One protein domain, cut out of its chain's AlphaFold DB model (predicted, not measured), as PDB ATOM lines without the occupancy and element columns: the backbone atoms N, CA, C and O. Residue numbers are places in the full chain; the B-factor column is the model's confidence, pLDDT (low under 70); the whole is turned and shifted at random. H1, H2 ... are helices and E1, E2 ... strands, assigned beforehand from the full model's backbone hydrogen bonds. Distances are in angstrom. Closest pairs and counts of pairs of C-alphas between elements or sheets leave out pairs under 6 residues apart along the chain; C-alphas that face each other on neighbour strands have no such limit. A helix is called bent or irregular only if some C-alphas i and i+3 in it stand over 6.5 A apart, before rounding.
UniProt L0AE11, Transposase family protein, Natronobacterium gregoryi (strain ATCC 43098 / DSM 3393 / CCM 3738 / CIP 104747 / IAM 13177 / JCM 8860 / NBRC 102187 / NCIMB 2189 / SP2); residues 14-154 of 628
ATOM      1  N   ASP A  14     280.638 230.844 251.336       79.31
ATOM      2  CA  ASP A  14     280.963 230.403 249.980       79.31
ATOM      3  C   ASP A  14     282.454 230.015 249.919       79.31
ATOM      4  O   ASP A  14     283.320 230.824 250.258       79.31
ATOM      5  N   ARG A  15     282.767 228.793 249.466       78.06
ATOM      6  CA  ARG A  15     284.134 228.364 249.132       78.06
ATOM      7  C   ARG A  15     284.292 228.284 247.624       78.06
ATOM      8  O   ARG A  15     283.562 227.553 246.960       78.06
ATOM      9  N   PHE A  16     285.264 229.027 247.110       83.06
ATOM     10  CA  PHE A  16     285.717 228.950 245.727       83.06
ATOM     11  C   PHE A  16     287.124 228.374 245.732       83.06
ATOM     12  O   PHE A  16     287.959 228.814 246.522       83.06
ATOM     13  N   PHE A  17     287.375 227.408 244.861       80.12
ATOM     14  CA  PHE A  17     288.652 226.712 244.781       80.12
ATOM     15  C   PHE A  17     289.037 226.485 243.324       80.12
ATOM     16  O   PHE A  17     288.194 226.524 242.430       80.12
ATOM     17  N   THR A  18     290.320 226.254 243.082       83.00
ATOM     18  CA  THR A  18     290.854 225.927 241.758       83.00
ATOM     19  C   THR A  18     291.608 224.616 241.841       83.00
ATOM     20  O   THR A  18     292.316 224.392 242.819       83.00
ATOM     21  N   PHE A  19     291.491 223.782 240.820       78.38
ATOM     22  CA  PHE A  19     292.204 222.510 240.728       78.38
ATOM     23  C   PHE A  19     292.693 222.298 239.296       78.38
ATOM     24  O   PHE A  19     292.127 222.859 238.354       78.38
ATOM     25  N   THR A  20     293.763 221.524 239.133       75.88
ATOM     26  CA  THR A  20     294.434 221.342 237.840       75.88
ATOM     27  C   THR A  20     294.404 219.875 237.446       75.88
ATOM     28  O   THR A  20     294.787 219.018 238.238       75.88
ATOM     29  N   VAL A  21     293.982 219.587 236.216       80.56
ATOM     30  CA  VAL A  21     294.010 218.244 235.626       80.56
ATOM     31  C   VAL A  21     294.580 218.368 234.218       80.56
ATOM     32  O   VAL A  21     294.120 219.205 233.453       80.56
ATOM     33  N   ASN A  22     295.581 217.555 233.868       80.25
ATOM     34  CA  ASN A  22     296.235 217.583 232.548       80.25
ATOM     35  C   ASN A  22     296.700 218.994 232.117       80.25
ATOM     36  O   ASN A  22     296.483 219.395 230.978       80.25
ATOM     37  N   ASP A  23     297.300 219.750 233.045       75.44
ATOM     38  CA  ASP A  23     297.765 221.137 232.857       75.44
ATOM     39  C   ASP A  23     296.667 222.179 232.543       75.44
ATOM     40  O   ASP A  23     296.970 223.345 232.281       75.44
ATOM     41  N   GLU A  24     295.385 221.807 232.644       78.69
ATOM     42  CA  GLU A  24     294.241 222.716 232.547       78.69
ATOM     43  C   GLU A  24     293.694 223.054 233.942       78.69
ATOM     44  O   GLU A  24     293.468 222.179 234.780       78.69
ATOM     45  N   THR A  25     293.495 224.347 234.218       85.50
ATOM     46  CA  THR A  25     292.947 224.828 235.497       85.50
ATOM     47  C   THR A  25     291.432 224.965 235.422       85.50
ATOM     48  O   THR A  25     290.896 225.689 234.580       85.50
ATOM     49  N   HIS A  26     290.749 224.329 236.368       82.69
ATOM     50  CA  HIS A  26     289.302 224.349 236.533       82.69
ATOM     51  C   HIS A  26     288.918 225.067 237.836       82.69
ATOM     52  O   HIS A  26     289.681 225.073 238.804       82.69
ATOM     53  N   ASN A  27     287.730 225.676 237.872       84.50
ATOM     54  CA  ASN A  27     287.244 226.442 239.023       84.50
ATOM     55  C   ASN A  27     286.080 225.718 239.682       84.50
ATOM     56  O   ASN A  27     285.073 225.501 239.035       84.50
ATOM     57  N   GLY A  28     286.159 225.393 240.962       85.06
ATOM     58  CA  GLY A  28     285.066 224.788 241.711       85.06
ATOM     59  C   GLY A  28     284.437 225.744 242.719       85.06
ATOM     60  O   GLY A  28     285.040 226.722 243.166       85.06
ATOM     61  N   SER A  29     283.199 225.441 243.106       86.19
ATOM     62  CA  SER A  29     282.546 226.100 244.238       86.19
ATOM     63  C   SER A  29     281.714 225.125 245.061       86.19
ATOM     64  O   SER A  29     281.093 224.213 244.510       86.19
ATOM     65  N   ILE A  30     281.697 225.341 246.375       88.19
ATOM     66  CA  ILE A  30     280.810 224.668 247.325       88.19
ATOM     67  C   ILE A  30     280.327 225.673 248.377       88.19
ATOM     68  O   ILE A  30     281.083 226.509 248.872       88.19
ATOM     69  N   HIS A  31     279.038 225.613 248.692       86.31
ATOM     70  CA  HIS A  31     278.349 226.568 249.554       86.31
ATOM     71  C   HIS A  31     277.804 225.862 250.787       86.31
ATOM     72  O   HIS A  31     277.176 224.808 250.654       86.31
ATOM     73  N   PHE A  32     278.001 226.452 251.965       84.31
ATOM     74  CA  PHE A  32     277.609 225.852 253.240       84.31
ATOM     75  C   PHE A  32     276.612 226.715 254.019       84.31
ATOM     76  O   PHE A  32     276.615 227.946 253.945       84.31
ATOM     77  N   LEU A  33     275.784 226.049 254.826       79.62
ATOM     78  CA  LEU A  33     275.055 226.688 255.920       79.62
ATOM     79  C   LEU A  33     275.990 226.862 257.124       79.62
ATOM     80  O   LEU A  33     276.720 225.942 257.492       79.62
ATOM     81  N   THR A  34     275.945 228.029 257.763       65.25
ATOM     82  CA  THR A  34     276.705 228.333 258.993       65.25
ATOM     83  C   THR A  34     275.854 228.208 260.258       65.25
ATOM     84  O   THR A  34     276.389 228.049 261.352       65.25
ATOM     85  N   HIS A  35     274.525 228.228 260.120       70.50
ATOM     86  CA  HIS A  35     273.582 228.174 261.234       70.50
ATOM     87  C   HIS A  35     272.794 226.859 261.218       70.50
ATOM     88  O   HIS A  35     271.981 226.623 260.326       70.50
ATOM     89  N   TYR A  36     273.008 226.025 262.237       73.38
ATOM     90  CA  TYR A  36     272.330 224.738 262.422       73.38
ATOM     91  C   TYR A  36     271.435 224.782 263.669       73.38
ATOM     92  O   TYR A  36     271.779 225.419 264.665       73.38
ATOM     93  N   ALA A  37     270.276 224.116 263.621       65.81
ATOM     94  CA  ALA A  37     269.323 224.088 264.739       65.81
ATOM     95  C   ALA A  37     269.831 223.271 265.946       65.81
ATOM     96  O   ALA A  37     269.492 223.569 267.089       65.81
ATOM     97  N   GLU A  38     270.659 222.260 265.684       65.75
ATOM     98  CA  GLU A  38     271.329 221.403 266.665       65.75
ATOM     99  C   GLU A  38     272.823 221.321 266.326       65.75
ATOM    100  O   GLU A  38     273.243 221.807 265.278       65.75
ATOM    101  N   LYS A  39     273.645 220.721 267.201       67.75
ATOM    102  CA  LYS A  39     275.082 220.546 266.937       67.75
ATOM    103  C   LYS A  39     275.263 219.597 265.734       67.75
ATOM    104  O   LYS A  39     274.996 218.408 265.905       67.75
ATOM    105  N   PRO A  40     275.704 220.085 264.558       75.81
ATOM    106  CA  PRO A  40     275.766 219.266 263.352       75.81
ATOM    107  C   PRO A  40     276.944 218.286 263.416       75.81
ATOM    108  O   PRO A  40     277.912 218.502 264.151       75.81
ATOM    109  N   ASP A  41     276.866 217.223 262.621       71.50
ATOM    110  CA  ASP A  41     278.006 216.395 262.231       71.50
ATOM    111  C   ASP A  41     278.334 216.629 260.745       71.50
ATOM    112  O   ASP A  41     277.666 217.396 260.050       71.50
ATOM    113  N   PHE A  42     279.383 215.988 260.235       77.12
ATOM    114  CA  PHE A  42     279.782 216.163 258.837       77.12
ATOM    115  C   PHE A  42     278.744 215.675 257.816       77.12
ATOM    116  O   PHE A  42     278.660 216.225 256.718       77.12
ATOM    117  N   VAL A  43     277.922 214.681 258.166       80.06
ATOM    118  CA  VAL A  43     276.818 214.250 257.295       80.06
ATOM    119  C   VAL A  43     275.820 215.394 257.159       80.06
ATOM    120  O   VAL A  43     275.380 215.688 256.048       80.06
ATOM    121  N   GLU A  44     275.515 216.090 258.255       82.19
ATOM    122  CA  GLU A  44     274.645 217.265 258.250       82.19
ATOM    123  C   GLU A  44     275.219 218.428 257.428       82.19
ATOM    124  O   GLU A  44     274.471 219.102 256.717       82.19
ATOM    125  N   VAL A  45     276.542 218.621 257.448       83.06
ATOM    126  CA  VAL A  45     277.229 219.609 256.595       83.06
ATOM    127  C   VAL A  45     277.021 219.288 255.111       83.06
ATOM    128  O   VAL A  45     276.636 220.169 254.343       83.06
ATOM    129  N   LEU A  46     277.208 218.030 254.693       88.38
ATOM    130  CA  LEU A  46     277.013 217.621 253.293       88.38
ATOM    131  C   LEU A  46     275.538 217.591 252.865       88.38
ATOM    132  O   LEU A  46     275.214 217.916 251.717       88.38
ATOM    133  N   ARG A  47     274.614 217.237 253.767       87.62
ATOM    134  CA  ARG A  47     273.166 217.318 253.491       87.62
ATOM    135  C   ARG A  47     272.776 218.736 253.090       87.62
ATOM    136  O   ARG A  47     272.038 218.913 252.125       87.62
ATOM    137  N   ASN A  48     273.365 219.726 253.755       85.56
ATOM    138  CA  ASN A  48     273.061 221.138 253.571       85.56
ATOM    139  C   ASN A  48     274.068 221.903 252.690       85.56
ATOM    140  O   ASN A  48     274.039 223.134 252.672       85.56
ATOM    141  N   SER A  49     274.950 221.211 251.958       86.94
ATOM    142  CA  SER A  49     275.848 221.853 250.994       86.94
ATOM    143  C   SER A  49     275.197 222.028 249.619       86.94
ATOM    144  O   SER A  49     274.346 221.229 249.208       86.94
ATOM    145  N   PHE A  50     275.591 223.070 248.886       82.75
ATOM    146  CA  PHE A  50     275.064 223.385 247.554       82.75
ATOM    147  C   PHE A  50     276.188 223.728 246.573       82.75
ATOM    148  O   PHE A  50     277.232 224.239 246.966       82.75
ATOM    149  N   PHE A  51     275.943 223.482 245.286       84.06
ATOM    150  CA  PHE A  51     276.881 223.718 244.184       84.06
ATOM    151  C   PHE A  51     276.216 224.644 243.160       84.06
ATOM    152  O   PHE A  51     275.033 224.467 242.856       84.06
ATOM    153  N   ARG A  52     276.927 225.674 242.677       63.53
ATOM    154  CA  ARG A  52     276.290 226.835 242.024       63.53
ATOM    155  C   ARG A  52     276.206 226.841 240.498       63.53
ATOM    156  O   ARG A  52     275.663 227.837 240.037       63.53
ATOM    157  N   ASN A  53     276.675 225.820 239.759       59.25
ATOM    158  CA  ASN A  53     276.340 225.514 238.335       59.25
ATOM    159  C   ASN A  53     277.487 224.903 237.488       59.25
ATOM    160  O   ASN A  53     277.432 224.991 236.265       59.25
ATOM    161  N   GLU A  54     278.505 224.257 238.064       62.47
ATOM    162  CA  GLU A  54     279.518 223.561 237.251       62.47
ATOM    163  C   GLU A  54     279.364 222.044 237.361       62.47
ATOM    164  O   GLU A  54     279.618 221.450 238.404       62.47
ATOM    165  N   THR A  55     278.906 221.418 236.274       64.69
ATOM    166  CA  THR A  55     278.772 219.957 236.166       64.69
ATOM    167  C   THR A  55     279.921 219.308 235.386       64.69
ATOM    168  O   THR A  55     279.897 218.096 235.192       64.69
ATOM    169  N   TYR A  56     280.919 220.097 234.951       69.75
ATOM    170  CA  TYR A  56     282.059 219.688 234.110       69.75
ATOM    171  C   TYR A  56     281.656 218.700 233.013       69.75
ATOM    172  O   TYR A  56     282.035 217.528 233.053       69.75
ATOM    173  N   ASP A  57     280.831 219.175 232.077       62.69
ATOM    174  CA  ASP A  57     280.326 218.398 230.941       62.69
ATOM    175  C   ASP A  57     279.601 217.102 231.329       62.69
ATOM    176  O   ASP A  57     279.683 216.085 230.637       62.69
ATOM    177  N   ASP A  58     278.841 217.127 232.429       67.44
ATOM    178  CA  ASP A  58     277.901 216.049 232.709       67.44
ATOM    179  C   ASP A  58     276.855 215.939 231.588       67.44
ATOM    180  O   ASP A  58     275.910 216.722 231.509       67.44
ATOM    181  N   ALA A  59     277.022 214.941 230.724       60.12
ATOM    182  CA  ALA A  59     276.152 214.683 229.581       60.12
ATOM    183  C   ALA A  59     274.854 213.933 229.950       60.12
ATOM    184  O   ALA A  59     274.090 213.536 229.059       60.12
ATOM    185  N   ARG A  60     274.596 213.678 231.242       64.88
ATOM    186  CA  ARG A  60     273.379 212.986 231.684       64.88
ATOM    187  C   ARG A  60     272.150 213.864 231.461       64.88
ATOM    188  O   ARG A  60     272.125 215.042 231.762       64.88
ATOM    189  N   ALA A  61     271.100 213.261 230.914       51.16
ATOM    190  CA  ALA A  61     269.888 213.958 230.505       51.16
ATOM    191  C   ALA A  61     269.034 214.443 231.697       51.16
ATOM    192  O   ALA A  61     268.306 213.649 232.303       51.16
ATOM    193  N   ASP A  62     269.021 215.758 231.935       49.03
ATOM    194  CA  ASP A  62     268.187 216.461 232.932       49.03
ATOM    195  C   ASP A  62     266.669 216.269 232.723       49.03
ATOM    196  O   ASP A  62     265.856 216.542 233.606       49.03
ATOM    197  N   TRP A  63     266.263 215.832 231.526       45.62
ATOM    198  CA  TRP A  63     264.865 215.749 231.094       45.62
ATOM    199  C   TRP A  63     264.193 214.395 231.375       45.62
ATOM    200  O   TRP A  63     262.976 214.267 231.199       45.62
ATOM    201  N   HIS A  64     264.938 213.372 231.807       44.69
ATOM    202  CA  HIS A  64     264.380 212.049 232.088       44.69
ATOM    203  C   HIS A  64     263.961 211.948 233.566       44.69
ATOM    204  O   HIS A  64     264.759 212.167 234.471       44.69
ATOM    205  N   ARG A  65     262.696 211.583 233.834       44.31
ATOM    206  CA  ARG A  65     262.091 211.599 235.189       44.31
ATOM    207  C   ARG A  65     262.771 210.685 236.225       44.31
ATOM    208  O   ARG A  65     262.466 210.804 237.404       44.31
ATOM    209  N   ASN A  66     263.675 209.808 235.781       52.81
ATOM    210  CA  ASN A  66     264.420 208.856 236.610       52.81
ATOM    211  C   ASN A  66     265.937 209.149 236.663       52.81
ATOM    212  O   ASN A  66     266.694 208.284 237.098       52.81
ATOM    213  N   THR A  67     266.410 210.308 236.185       64.94
ATOM    214  CA  THR A  67     267.841 210.653 236.253       64.94
ATOM    215  C   THR A  67     268.196 211.176 237.644       64.94
ATOM    216  O   THR A  67     267.704 212.220 238.068       64.94
ATOM    217  N   THR A  68     269.068 210.461 238.356       76.56
ATOM    218  CA  THR A  68     269.692 210.942 239.597       76.56
ATOM    219  C   THR A  68     270.647 212.091 239.282       76.56
ATOM    220  O   THR A  68     271.472 211.966 238.377       76.56
ATOM    221  N   SER A  69     270.564 213.190 240.034       78.06
ATOM    222  CA  SER A  69     271.389 214.377 239.787       78.06
ATOM    223  C   SER A  69     272.887 214.095 239.963       78.06
ATOM    224  O   SER A  69     273.285 213.297 240.815       78.06
ATOM    225  N   PHE A  70     273.737 214.792 239.202       84.00
ATOM    226  CA  PHE A  70     275.194 214.742 239.378       84.00
ATOM    227  C   PHE A  70     275.615 214.960 240.827       84.00
ATOM    228  O   PHE A  70     276.380 214.184 241.395       84.00
ATOM    229  N   HIS A  71     275.058 216.002 241.438       86.88
ATOM    230  CA  HIS A  71     275.424 216.433 242.776       86.88
ATOM    231  C   HIS A  71     275.066 215.401 243.855       86.88
ATOM    232  O   HIS A  71     275.737 215.361 244.884       86.88
ATOM    233  N   ALA A  72     274.084 214.522 243.618       89.38
ATOM    234  CA  ALA A  72     273.812 213.399 244.516       89.38
ATOM    235  C   ALA A  72     274.983 212.409 244.552       89.38
ATOM    236  O   ALA A  72     275.387 211.961 245.628       89.38
ATOM    237  N   TRP A  73     275.580 212.124 243.391       90.75
ATOM    238  CA  TRP A  73     276.780 211.294 243.286       90.75
ATOM    239  C   TRP A  73     278.010 211.991 243.860       90.75
ATOM    240  O   TRP A  73     278.773 211.355 244.585       90.75
ATOM    241  N   VAL A  74     278.167 213.297 243.614       91.06
ATOM    242  CA  VAL A  74     279.236 214.104 244.223       91.06
ATOM    243  C   VAL A  74     279.160 214.010 245.745       91.06
ATOM    244  O   VAL A  74     280.117 213.560 246.357       91.06
ATOM    245  N   LYS A  75     278.012 214.312 246.369       92.44
ATOM    246  CA  LYS A  75     277.848 214.232 247.834       92.44
ATOM    247  C   LYS A  75     278.082 212.825 248.388       92.44
ATOM    248  O   LYS A  75     278.711 212.682 249.435       92.44
ATOM    249  N   ALA A  76     277.621 211.784 247.690       91.56
ATOM    250  CA  ALA A  76     277.876 210.400 248.087       91.56
ATOM    251  C   ALA A  76     279.378 210.074 248.082       91.56
ATOM    252  O   ALA A  76     279.888 209.511 249.051       91.56
ATOM    253  N   HIS A  77     280.104 210.467 247.034       90.12
ATOM    254  CA  HIS A  77     281.545 210.237 246.957       90.12
ATOM    255  C   HIS A  77     282.357 211.187 247.842       90.12
ATOM    256  O   HIS A  77     283.384 210.756 248.352       90.12
ATOM    257  N   MET A  78     281.888 212.400 248.134       90.19
ATOM    258  CA  MET A  78     282.486 213.249 249.170       90.19
ATOM    259  C   MET A  78     282.398 212.581 250.540       90.19
ATOM    260  O   MET A  78     283.366 212.563 251.288       90.19
ATOM    261  N   LEU A  79     281.248 211.980 250.857       82.94
ATOM    262  CA  LEU A  79     281.071 211.230 252.096       82.94
ATOM    263  C   LEU A  79     281.981 209.993 252.139       82.94
ATOM    264  O   LEU A  79     282.585 209.706 253.169       82.94
ATOM    265  N   ARG A  80     282.129 209.300 251.002       83.38
ATOM    266  CA  ARG A  80     283.069 208.185 250.825       83.38
ATOM    267  C   ARG A  80     284.512 208.588 251.113       83.38
ATOM    268  O   ARG A  80     285.191 207.878 251.842       83.38
ATOM    269  N   LEU A  81     284.949 209.702 250.519       74.31
ATOM    270  CA  LEU A  81     286.305 210.232 250.638       74.31
ATOM    271  C   LEU A  81     286.565 210.753 252.052       74.31
ATOM    272  O   LEU A  81     287.587 210.427 252.638       74.31
ATOM    273  N   ALA A  82     285.618 211.488 252.636       63.59
ATOM    274  CA  ALA A  82     285.738 211.986 254.002       63.59
ATOM    275  C   ALA A  82     285.814 210.858 255.040       63.59
ATOM    276  O   ALA A  82     286.516 210.981 256.037       63.59
ATOM    277  N   TRP A  83     285.095 209.755 254.826       59.50
ATOM    278  CA  TRP A  83     285.170 208.575 255.691       59.50
ATOM    279  C   TRP A  83     286.266 207.586 255.320       59.50
ATOM    280  O   TRP A  83     286.423 206.600 256.041       59.50
ATOM    281  N   ASP A  84     286.973 207.825 254.217       54.59
ATOM    282  CA  ASP A  84     287.941 206.903 253.626       54.59
ATOM    283  C   ASP A  84     287.437 205.448 253.621       54.59
ATOM    284  O   ASP A  84     288.039 204.524 254.168       54.59
ATOM    285  N   CYS A  85     286.229 205.252 253.086       49.41
ATOM    286  CA  CYS A  85     285.560 203.956 253.114       49.41
ATOM    287  C   CYS A  85     285.271 203.401 251.719       49.41
ATOM    288  O   CYS A  85     285.073 204.135 250.753       49.41
ATOM    289  N   GLN A  86     285.202 202.074 251.617       59.78
ATOM    290  CA  GLN A  86     284.804 201.395 250.383       59.78
ATOM    291  C   GLN A  86     283.315 201.619 250.067       59.78
ATOM    292  O   GLN A  86     282.494 201.844 250.966       59.78
ATOM    293  N   GLU A  87     282.931 201.461 248.795       67.19
ATOM    294  CA  GLU A  87     281.551 201.632 248.313       67.19
ATOM    295  C   GLU A  87     280.558 200.721 249.045       67.19
ATOM    296  O   GLU A  87     279.385 201.064 249.166       67.19
ATOM    297  N   THR A  88     281.015 199.582 249.573       57.97
ATOM    298  CA  THR A  88     280.204 198.652 250.370       57.97
ATOM    299  C   THR A  88     279.704 199.295 251.664       57.97
ATOM    300  O   THR A  88     278.519 199.193 251.988       57.97
ATOM    301  N   LEU A  89     280.584 199.990 252.396       50.16
ATOM    302  CA  LEU A  89     280.214 200.663 253.642       50.16
ATOM    303  C   LEU A  89     279.292 201.850 253.353       50.16
ATOM    304  O   LEU A  89     278.260 202.002 254.009       50.16
ATOM    305  N   LEU A  90     279.624 202.639 252.327       75.94
ATOM    306  CA  LEU A  90     278.796 203.754 251.876       75.94
ATOM    307  C   LEU A  90     277.400 203.286 251.442       75.94
ATOM    308  O   LEU A  90     276.404 203.888 251.836       75.94
ATOM    309  N   HIS A  91     277.311 202.191 250.681       77.50
ATOM    310  CA  HIS A  91     276.044 201.587 250.273       77.50
ATOM    311  C   HIS A  91     275.200 201.184 251.488       77.50
ATOM    312  O   HIS A  91     274.024 201.542 251.569       77.50
ATOM    313  N   HIS A  92     275.791 200.471 252.450       62.84
ATOM    314  CA  HIS A  92     275.093 200.071 253.672       62.84
ATOM    315  C   HIS A  92     274.602 201.278 254.474       62.84
ATOM    316  O   HIS A  92     273.464 201.262 254.952       62.84
ATOM    317  N   PHE A  93     275.416 202.330 254.585       75.50
ATOM    318  CA  PHE A  93     275.026 203.573 255.243       75.50
ATOM    319  C   PHE A  93     273.846 204.237 254.524       75.50
ATOM    320  O   PHE A  93     272.785 204.414 255.115       75.50
ATOM    321  N   LEU A  94     273.976 204.526 253.229       83.56
ATOM    322  CA  LEU A  94     272.939 205.197 252.440       83.56
ATOM    323  C   LEU A  94     271.611 204.422 252.452       83.56
ATOM    324  O   LEU A  94     270.546 205.013 252.634       83.56
ATOM    325  N   LYS A  95     271.668 203.088 252.367       81.19
ATOM    326  CA  LYS A  95     270.493 202.214 252.478       81.19
ATOM    327  C   LYS A  95     269.851 202.244 253.870       81.19
ATOM    328  O   LYS A  95     268.632 202.147 253.978       81.19
ATOM    329  N   SER A  96     270.657 202.368 254.925       75.12
ATOM    330  CA  SER A  96     270.183 202.435 256.316       75.12
ATOM    331  C   SER A  96     269.619 203.808 256.689       75.12
ATOM    332  O   SER A  96     268.809 203.901 257.610       75.12
ATOM    333  N   PHE A  97     269.986 204.861 255.947       78.50
ATOM    334  CA  PHE A  97     269.529 206.235 256.169       78.50
ATOM    335  C   PHE A  97     268.872 206.848 254.912       78.50
ATOM    336  O   PHE A  97     269.431 207.763 254.300       78.50
ATOM    337  N   PRO A  98     267.641 206.424 254.543       84.19
ATOM    338  CA  PRO A  98     266.925 206.930 253.362       84.19
ATOM    339  C   PRO A  98     266.725 208.453 253.334       84.19
ATOM    340  O   PRO A  98     266.644 209.060 252.269       84.19
ATOM    341  N   THR A  99     266.679 209.093 254.505       82.06
ATOM    342  CA  THR A  99     266.615 210.555 254.628       82.06
ATOM    343  C   THR A  99     267.861 211.234 254.068       82.06
ATOM    344  O   THR A  99     267.730 212.233 253.374       82.06
ATOM    345  N   VAL A 100     269.052 210.669 254.299       86.12
ATOM    346  CA  VAL A 100     270.313 211.198 253.757       86.12
ATOM    347  C   VAL A 100     270.341 211.042 252.239       86.12
ATOM    348  O   VAL A 100     270.703 211.980 251.539       86.12
ATOM    349  N   CYS A 101     269.882 209.898 251.718       86.69
ATOM    350  CA  CYS A 101     269.752 209.680 250.275       86.69
ATOM    351  C   CYS A 101     268.878 210.750 249.610       86.69
ATOM    352  O   CYS A 101     269.283 211.348 248.614       86.69
ATOM    353  N   ARG A 102     267.697 211.015 250.179       86.44
ATOM    354  CA  ARG A 102     266.776 212.031 249.661       86.44
ATOM    355  C   ARG A 102     267.401 213.427 249.674       86.44
ATOM    356  O   ARG A 102     267.277 214.147 248.691       86.44
ATOM    357  N   ASP A 103     268.098 213.783 250.748       85.69
ATOM    358  CA  ASP A 103     268.712 215.108 250.894       85.69
ATOM    359  C   ASP A 103     269.953 215.286 250.001       85.69
ATOM    360  O   ASP A 103     270.267 216.397 249.573       85.69
ATOM    361  N   PHE A 104     270.643 214.193 249.663       88.75
ATOM    362  CA  PHE A 104     271.683 214.206 248.631       88.75
ATOM    363  C   PHE A 104     271.083 214.352 247.225       88.75
ATOM    364  O   PHE A 104     271.741 214.903 246.347       88.75
ATOM    365  N   GLY A 105     269.833 213.925 247.020       85.94
ATOM    366  CA  GLY A 105     269.109 214.033 245.751       85.94
ATOM    367  C   GLY A 105     268.857 212.699 245.042       85.94
ATOM    368  O   GLY A 105     268.550 212.696 243.850       85.94
ATOM    369  N   PHE A 106     268.984 211.566 245.740       88.75
ATOM    370  CA  PHE A 106     268.569 210.257 245.227       88.75
ATOM    371  C   PHE A 106     267.035 210.105 245.266       88.75
ATOM    372  O   PHE A 106     266.391 210.655 246.167       88.75
ATOM    373  N   PRO A 107     266.424 209.354 244.324       82.88
ATOM    374  CA  PRO A 107     264.971 209.252 244.173       82.88
ATOM    375  C   PRO A 107     264.340 208.334 245.235       82.88
ATOM    376  O   PRO A 107     263.900 207.228 244.940       82.88
ATOM    377  N   VAL A 108     264.319 208.791 246.488       82.50
ATOM    378  CA  VAL A 108     263.730 208.096 247.641       82.50
ATOM    379  C   VAL A 108     262.441 208.803 248.064       82.50
ATOM    380  O   VAL A 108     262.471 209.965 248.477       82.50
ATOM    381  N   GLU A 109     261.302 208.106 248.000       76.75
ATOM    382  CA  GLU A 109     259.984 208.728 248.215       76.75
ATOM    383  C   GLU A 109     259.659 208.974 249.698       76.75
ATOM    384  O   GLU A 109     258.997 209.950 250.054       76.75
ATOM    385  N   ASN A 110     260.093 208.081 250.593       78.56
ATOM    386  CA  ASN A 110     259.794 208.157 252.024       78.56
ATOM    387  C   ASN A 110     260.844 207.424 252.878       78.56
ATOM    388  O   ASN A 110     261.668 206.676 252.371       78.56
ATOM    389  N   ASN A 111     260.798 207.592 254.203       73.56
ATOM    390  CA  ASN A 111     261.821 207.058 255.118       73.56
ATOM    391  C   ASN A 111     261.866 205.515 255.215       73.56
ATOM    392  O   ASN A 111     262.719 204.984 255.922       73.56
ATOM    393  N   ARG A 112     260.934 204.793 254.578       71.25
ATOM    394  CA  ARG A 112     260.933 203.322 254.494       71.25
ATOM    395  C   ARG A 112     261.325 202.815 253.105       71.25
ATOM    396  O   ARG A 112     261.527 201.614 252.941       71.25
ATOM    397  N   ASP A 113     261.415 203.707 252.124       76.44
ATOM    398  CA  ASP A 113     261.836 203.386 250.772       76.44
ATOM    399  C   ASP A 113     263.366 203.317 250.715       76.44
ATOM    400  O   ASP A 113     264.067 204.291 250.964       76.44
ATOM    401  N   THR A 114     263.885 202.130 250.416       72.38
ATOM    402  CA  THR A 114     265.325 201.886 250.230       72.38
ATOM    403  C   THR A 114     265.669 201.599 248.771       72.38
ATOM    404  O   THR A 114     266.835 201.376 248.454       72.38
ATOM    405  N   SER A 115     264.669 201.598 247.882       75.69
ATOM    406  CA  SER A 115     264.831 201.231 246.473       75.69
ATOM    407  C   SER A 115     265.509 202.327 245.649       75.69
ATOM    408  O   SER A 115     266.191 202.015 244.677       75.69
ATOM    409  N   GLY A 116     265.390 203.587 246.080       76.38
ATOM    410  CA  GLY A 116     266.081 204.730 245.482       76.38
ATOM    411  C   GLY A 116     267.536 204.927 245.929       76.38
ATOM    412  O   GLY A 116     268.219 205.784 245.371       76.38
ATOM    413  N   ALA A 117     268.026 204.176 246.925       85.38
ATOM    414  CA  ALA A 117     269.414 204.275 247.382       85.38
ATOM    415  C   ALA A 117     270.376 203.634 246.359       85.38
ATOM    416  O   ALA A 117     270.065 202.574 245.806       85.38
ATOM    417  N   PRO A 118     271.559 204.222 246.111       85.31
ATOM    418  CA  PRO A 118     272.484 203.693 245.116       85.31
ATOM    419  C   PRO A 118     273.044 202.331 245.547       85.31
ATOM    420  O   PRO A 118     273.394 202.125 246.713       85.31
ATOM    421  N   SER A 119     273.143 201.390 244.605       82.50
ATOM    422  CA  SER A 119     273.809 200.107 244.844       82.50
ATOM    423  C   SER A 119     275.330 200.280 244.906       82.50
ATOM    424  O   SER A 119     275.878 201.223 244.330       82.50
ATOM    425  N   GLN A 120     276.022 199.345 245.566       80.12
ATOM    426  CA  GLN A 120     277.490 199.305 245.591       80.12
ATOM    427  C   GLN A 120     278.079 199.339 244.172       80.12
ATOM    428  O   GLN A 120     278.948 200.159 243.890       80.12
ATOM    429  N   SER A 121     277.580 198.489 243.266       75.31
ATOM    430  CA  SER A 121     278.046 198.439 241.875       75.31
ATOM    431  C   SER A 121     277.868 199.779 241.172       75.31
ATOM    432  O   SER A 121     278.772 200.220 240.475       75.31
ATOM    433  N   ARG A 122     276.750 200.475 241.417       83.50
ATOM    434  CA  ARG A 122     276.496 201.770 240.784       83.50
ATOM    435  C   ARG A 122     277.406 202.872 241.323       83.50
ATOM    436  O   ARG A 122     277.866 203.686 240.539       83.50
ATOM    437  N   LEU A 123     277.704 202.884 242.625       85.00
ATOM    438  CA  LEU A 123     278.708 203.792 243.204       85.00
ATOM    439  C   LEU A 123     280.088 203.563 242.574       85.00
ATOM    440  O   LEU A 123     280.784 204.516 242.232       85.00
ATOM    441  N   TRP A 124     280.468 202.302 242.376       85.31
ATOM    442  CA  TRP A 124     281.744 201.959 241.757       85.31
ATOM    443  C   TRP A 124     281.795 202.348 240.271       85.31
ATOM    444  O   TRP A 124     282.764 202.973 239.845       85.31
ATOM    445  N   GLU A 125     280.756 202.028 239.493       78.69
ATOM    446  CA  GLU A 125     280.641 202.411 238.075       78.69
ATOM    447  C   GLU A 125     280.710 203.928 237.912       78.69
ATOM    448  O   GLU A 125     281.457 204.432 237.074       78.69
ATOM    449  N   MET A 126     279.982 204.658 238.760       85.31
ATOM    450  CA  MET A 126     279.975 206.114 238.735       85.31
ATOM    451  C   MET A 126     281.376 206.689 238.928       85.31
ATOM    452  O   MET A 126     281.797 207.528 238.142       85.31
ATOM    453  N   TRP A 127     282.118 206.222 239.932       86.44
ATOM    454  CA  TRP A 127     283.450 206.752 240.222       86.44
ATOM    455  C   TRP A 127     284.510 206.351 239.192       86.44
ATOM    456  O   TRP A 127     285.358 207.168 238.833       86.44
ATOM    457  N   ASN A 128     284.492 205.092 238.740       80.50
ATOM    458  CA  ASN A 128     285.589 204.508 237.963       80.50
ATOM    459  C   ASN A 128     285.361 204.535 236.450       80.50
ATOM    460  O   ASN A 128     286.332 204.484 235.702       80.50
ATOM    461  N   GLN A 129     284.108 204.579 235.993       81.12
ATOM    462  CA  GLN A 129     283.776 204.502 234.568       81.12
ATOM    463  C   GLN A 129     283.076 205.757 234.050       81.12
ATOM    464  O   GLN A 129     283.366 206.176 232.935       81.12
ATOM    465  N   GLU A 130     282.159 206.342 234.825       82.62
ATOM    466  CA  GLU A 130     281.367 207.486 234.347       82.62
ATOM    467  C   GLU A 130     281.992 208.842 234.688       82.62
ATOM    468  O   GLU A 130     281.944 209.746 233.859       82.62
ATOM    469  N   PHE A 131     282.588 209.004 235.874       87.81
ATOM    470  CA  PHE A 131     283.271 210.248 236.223       87.81
ATOM    471  C   PHE A 131     284.533 210.435 235.383       87.81
ATOM    472  O   PHE A 131     285.353 209.525 235.244       87.81
ATOM    473  N   THR A 132     284.709 211.643 234.854       87.56
ATOM    474  CA  THR A 132     285.969 212.065 234.230       87.56
ATOM    475  C   THR A 132     287.028 212.348 235.299       87.56
ATOM    476  O   THR A 132     286.709 212.490 236.483       87.56
ATOM    477  N   ASP A 133     288.301 212.461 234.908       83.38
ATOM    478  CA  ASP A 133     289.368 212.846 235.844       83.38
ATOM    479  C   ASP A 133     289.116 214.224 236.466       83.38
ATOM    480  O   ASP A 133     289.266 214.384 237.674       83.38
ATOM    481  N   VAL A 134     288.610 215.174 235.672       85.88
ATOM    482  CA  VAL A 134     288.182 216.504 236.137       85.88
ATOM    483  C   VAL A 134     287.088 216.393 237.201       85.88
ATOM    484  O   VAL A 134     287.167 217.039 238.241       85.88
ATOM    485  N   GLN A 135     286.085 215.536 236.992       89.06
ATOM    486  CA  GLN A 135     285.001 215.338 237.960       89.06
ATOM    487  C   GLN A 135     285.477 214.624 239.232       89.06
ATOM    488  O   GLN A 135     285.045 214.983 240.328       89.06
ATOM    489  N   ARG A 136     286.372 213.632 239.120       88.50
ATOM    490  CA  ARG A 136     286.986 212.982 240.289       88.50
ATOM    491  C   ARG A 136     287.783 213.983 241.113       88.50
ATOM    492  O   ARG A 136     287.638 213.995 242.333       88.50
ATOM    493  N   GLU A 137     288.573 214.823 240.453       83.25
ATOM    494  CA  GLU A 137     289.383 215.834 241.121       83.25
ATOM    495  C   GLU A 137     288.522 216.911 241.775       83.25
ATOM    496  O   GLU A 137     288.696 217.195 242.955       83.25
ATOM    497  N   TYR A 138     287.479 217.378 241.086       87.56
ATOM    498  CA  TYR A 138     286.480 218.259 241.681       87.56
ATOM    499  C   TYR A 138     285.890 217.686 242.976       87.56
ATOM    500  O   TYR A 138     285.781 218.396 243.974       87.56
ATOM    501  N   VAL A 139     285.522 216.397 242.992       89.31
ATOM    502  CA  VAL A 139     284.964 215.751 244.190       89.31
ATOM    503  C   VAL A 139     286.001 215.694 245.315       89.31
ATOM    504  O   VAL A 139     285.633 215.909 246.471       89.31
ATOM    505  N   ARG A 140     287.282 215.437 245.009       82.88
ATOM    506  CA  ARG A 140     288.368 215.456 246.004       82.88
ATOM    507  C   ARG A 140     288.527 216.843 246.614       82.88
ATOM    508  O   ARG A 140     288.335 216.983 247.821       82.88
ATOM    509  N   THR A 141     288.743 217.867 245.792       79.62
ATOM    510  CA  THR A 141     288.948 219.242 246.271       79.62
ATOM    511  C   THR A 141     287.711 219.780 246.999       79.62
ATOM    512  O   THR A 141     287.822 220.388 248.060       79.62
ATOM    513  N   ALA A 142     286.500 219.477 246.516       85.06
ATOM    514  CA  ALA A 142     285.265 219.835 247.216       85.06
ATOM    515  C   ALA A 142     285.164 219.165 248.600       85.06
ATOM    516  O   ALA A 142     284.640 219.766 249.540       85.06
ATOM    517  N   THR A 143     285.641 217.922 248.735       85.94
ATOM    518  CA  THR A 143     285.667 217.205 250.021       85.94
ATOM    519  C   THR A 143     286.634 217.868 250.991       85.94
ATOM    520  O   THR A 143     286.281 218.072 252.152       85.94
ATOM    521  N   GLU A 144     287.822 218.245 250.524       77.12
ATOM    522  CA  GLU A 144     288.823 218.955 251.324       77.12
ATOM    523  C   GLU A 144     288.289 220.296 251.833       77.12
ATOM    524  O   GLU A 144     288.371 220.575 253.031       77.12
ATOM    525  N   GLU A 145     287.640 221.077 250.966       81.38
ATOM    526  CA  GLU A 145     286.995 222.342 251.342       81.38
ATOM    527  C   GLU A 145     285.855 222.141 252.351       81.38
ATOM    528  O   GLU A 145     285.705 222.921 253.295       81.38
ATOM    529  N   ALA A 146     285.068 221.068 252.213       82.19
ATOM    530  CA  ALA A 146     284.019 220.728 253.175       82.19
ATOM    531  C   ALA A 146     284.580 220.331 254.545       82.19
ATOM    532  O   ALA A 146     284.029 220.721 255.580       82.19
ATOM    533  N   LEU A 147     285.680 219.580 254.570       71.69
ATOM    534  CA  LEU A 147     286.377 219.208 255.800       71.69
ATOM    535  C   LEU A 147     287.025 220.429 256.466       71.69
ATOM    536  O   LEU A 147     286.913 220.592 257.683       71.69
ATOM    537  N   ALA A 148     287.655 221.309 255.685       65.19
ATOM    538  CA  ALA A 148     288.220 222.567 256.162       65.19
ATOM    539  C   ALA A 148     287.136 223.470 256.773       65.19
ATOM    540  O   ALA A 148     287.286 223.925 257.907       65.19
ATOM    541  N   PHE A 149     286.005 223.638 256.083       77.50
ATOM    542  CA  PHE A 149     284.858 224.383 256.602       77.50
ATOM    543  C   PHE A 149     284.345 223.804 257.928       77.50
ATOM    544  O   PHE A 149     284.170 224.539 258.900       77.50
ATOM    545  N   ALA A 150     284.136 222.487 258.003       69.94
ATOM    546  CA  ALA A 150     283.648 221.852 259.223       69.94
ATOM    547  C   ALA A 150     284.608 222.081 260.408       69.94
ATOM    548  O   ALA A 150     284.159 222.404 261.510       69.94
ATOM    549  N   ARG A 151     285.926 222.012 260.175       60.03
ATOM    550  CA  ARG A 151     286.953 222.295 261.192       60.03
ATOM    551  C   ARG A 151     286.929 223.744 261.669       60.03
ATOM    552  O   ARG A 151     286.962 223.978 262.875       60.03
ATOM    553  N   GLU A 152     286.833 224.704 260.753       65.12
ATOM    554  CA  GLU A 152     286.754 226.133 261.086       65.12
ATOM    555  C   GLU A 152     285.523 226.474 261.929       65.12
ATOM    556  O   GLU A 152     285.601 227.297 262.839       65.12
ATOM    557  N   GLN A 153     284.398 225.809 261.662       65.44
ATOM    558  CA  GLN A 153     283.160 225.979 262.424       65.44
ATOM    559  C   GLN A 153     283.130 225.150 263.724       65.44
ATOM    560  O   GLN A 153     282.126 225.151 264.438       65.44
ATOM    561  N   GLY A 154     284.203 224.417 264.047       56.09
ATOM    562  CA  GLY A 154     284.262 223.536 265.218       56.09
ATOM    563  C   GLY A 154     283.271 222.363 265.164       56.09
ATOM    564  O   GLY A 154     282.922 221.792 266.205       56.09
TER     565      GLY A 154
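AT A GLANCE: This is residues 14 to 154 of the 628 residues of the protein "Transposase family protein" of Natronobacterium gregoryi (strain ATCC 43098 / DSM 3393 / CCM 3738 / CIP 104747 / IAM 13177 / JCM 8860 / NBRC 102187 / NCIMB 2189 / SP2) (UniProt L0AE11). Helix H2 forms the core, with five helices, H1, H3, H4, H5 and H6, packed round it mostly at crossed angles. The long H6 packs on H2, and the two-stranded hairpin E1 E2 packs on H6, away from H2. The printed part has 141 residues, with the order E1 E2 H1 H2 H3 H4 H5 H6; the strands form one antiparallel sheet of two, and the class is mixed, helices and strands. The whole is compact, with a radius of gyration of the C-alphas of 14.8 A, and rounded, spanning 44 by 36 by 29 A.

IN THESE COORDINATES: E1, residues 14 to 21, begins at C-alpha 14 (280.963, 230.403, 249.980) and is 22.9 A long. E2, residues 24 to 32, is 26.7 A long. H1 is residues 42 to 47. H2, residues 70 to 82, begins at C-alpha 70 (275.194, 214.742, 239.378) and is 18.2 A long. H3 is residues 87 to 96 and H4 residues 98 to 104. H5, residues 120 to 130, is neither bent nor irregular, but only just: C-alphas 127 and 130 are 6.3 A apart. H6, residues 133 to 152, is 28.6 A long and ends at C-alpha 152 (286.754, 226.133, 261.086).

HOW THE PARTS SIT: H2 is the hub, touching five helices. With residues 75 to 79 alone it touches H1, closest at the C-alphas of Leu 46 and Lys 75, 6.5 A; the two form a helical hairpin, at a shallow tilt of 2 degrees, opposite ways. H2 touches H3 at Arg 80 and Leu 90, C-alphas 6.2 A apart, H4 at Ala 72 and Phe 104, 4.7 A, and H5 at Trp 73 and Met 126, 7.6 A. H6 touches H2 with its residues 139 to 147 alone, closest at the C-alphas of Met 78 and Thr 143, 5.1 A, at a steep tilt of 60 degrees, the same way. H3 and H6 are apart. The closest C-alphas of E2 and H6 are those of Ile 30 and Ala 142, 6.6 A. E1 and E2 form a hairpin, antiparallel at 155 degrees, with N 17 and O 28 at 3.0 A and N 28 and O 17 at 2.8 A, within hydrogen-bond range. Every O i to N i+4 pair is within range in H1, H2, H3, H4 and H6; in H5, 6 of 7 are.

THE WHOLE: The C-alphas farthest apart, those of Asp 23 and Arg 112, are 46.3 A apart. The printed part has no cut. The links H1 to H2 and H4 to H5 are long. Mean pLDDT of the printed part is 76.7; 35 residues are under 70, among them 52 to 67, 82 to 89 and 150 to 154.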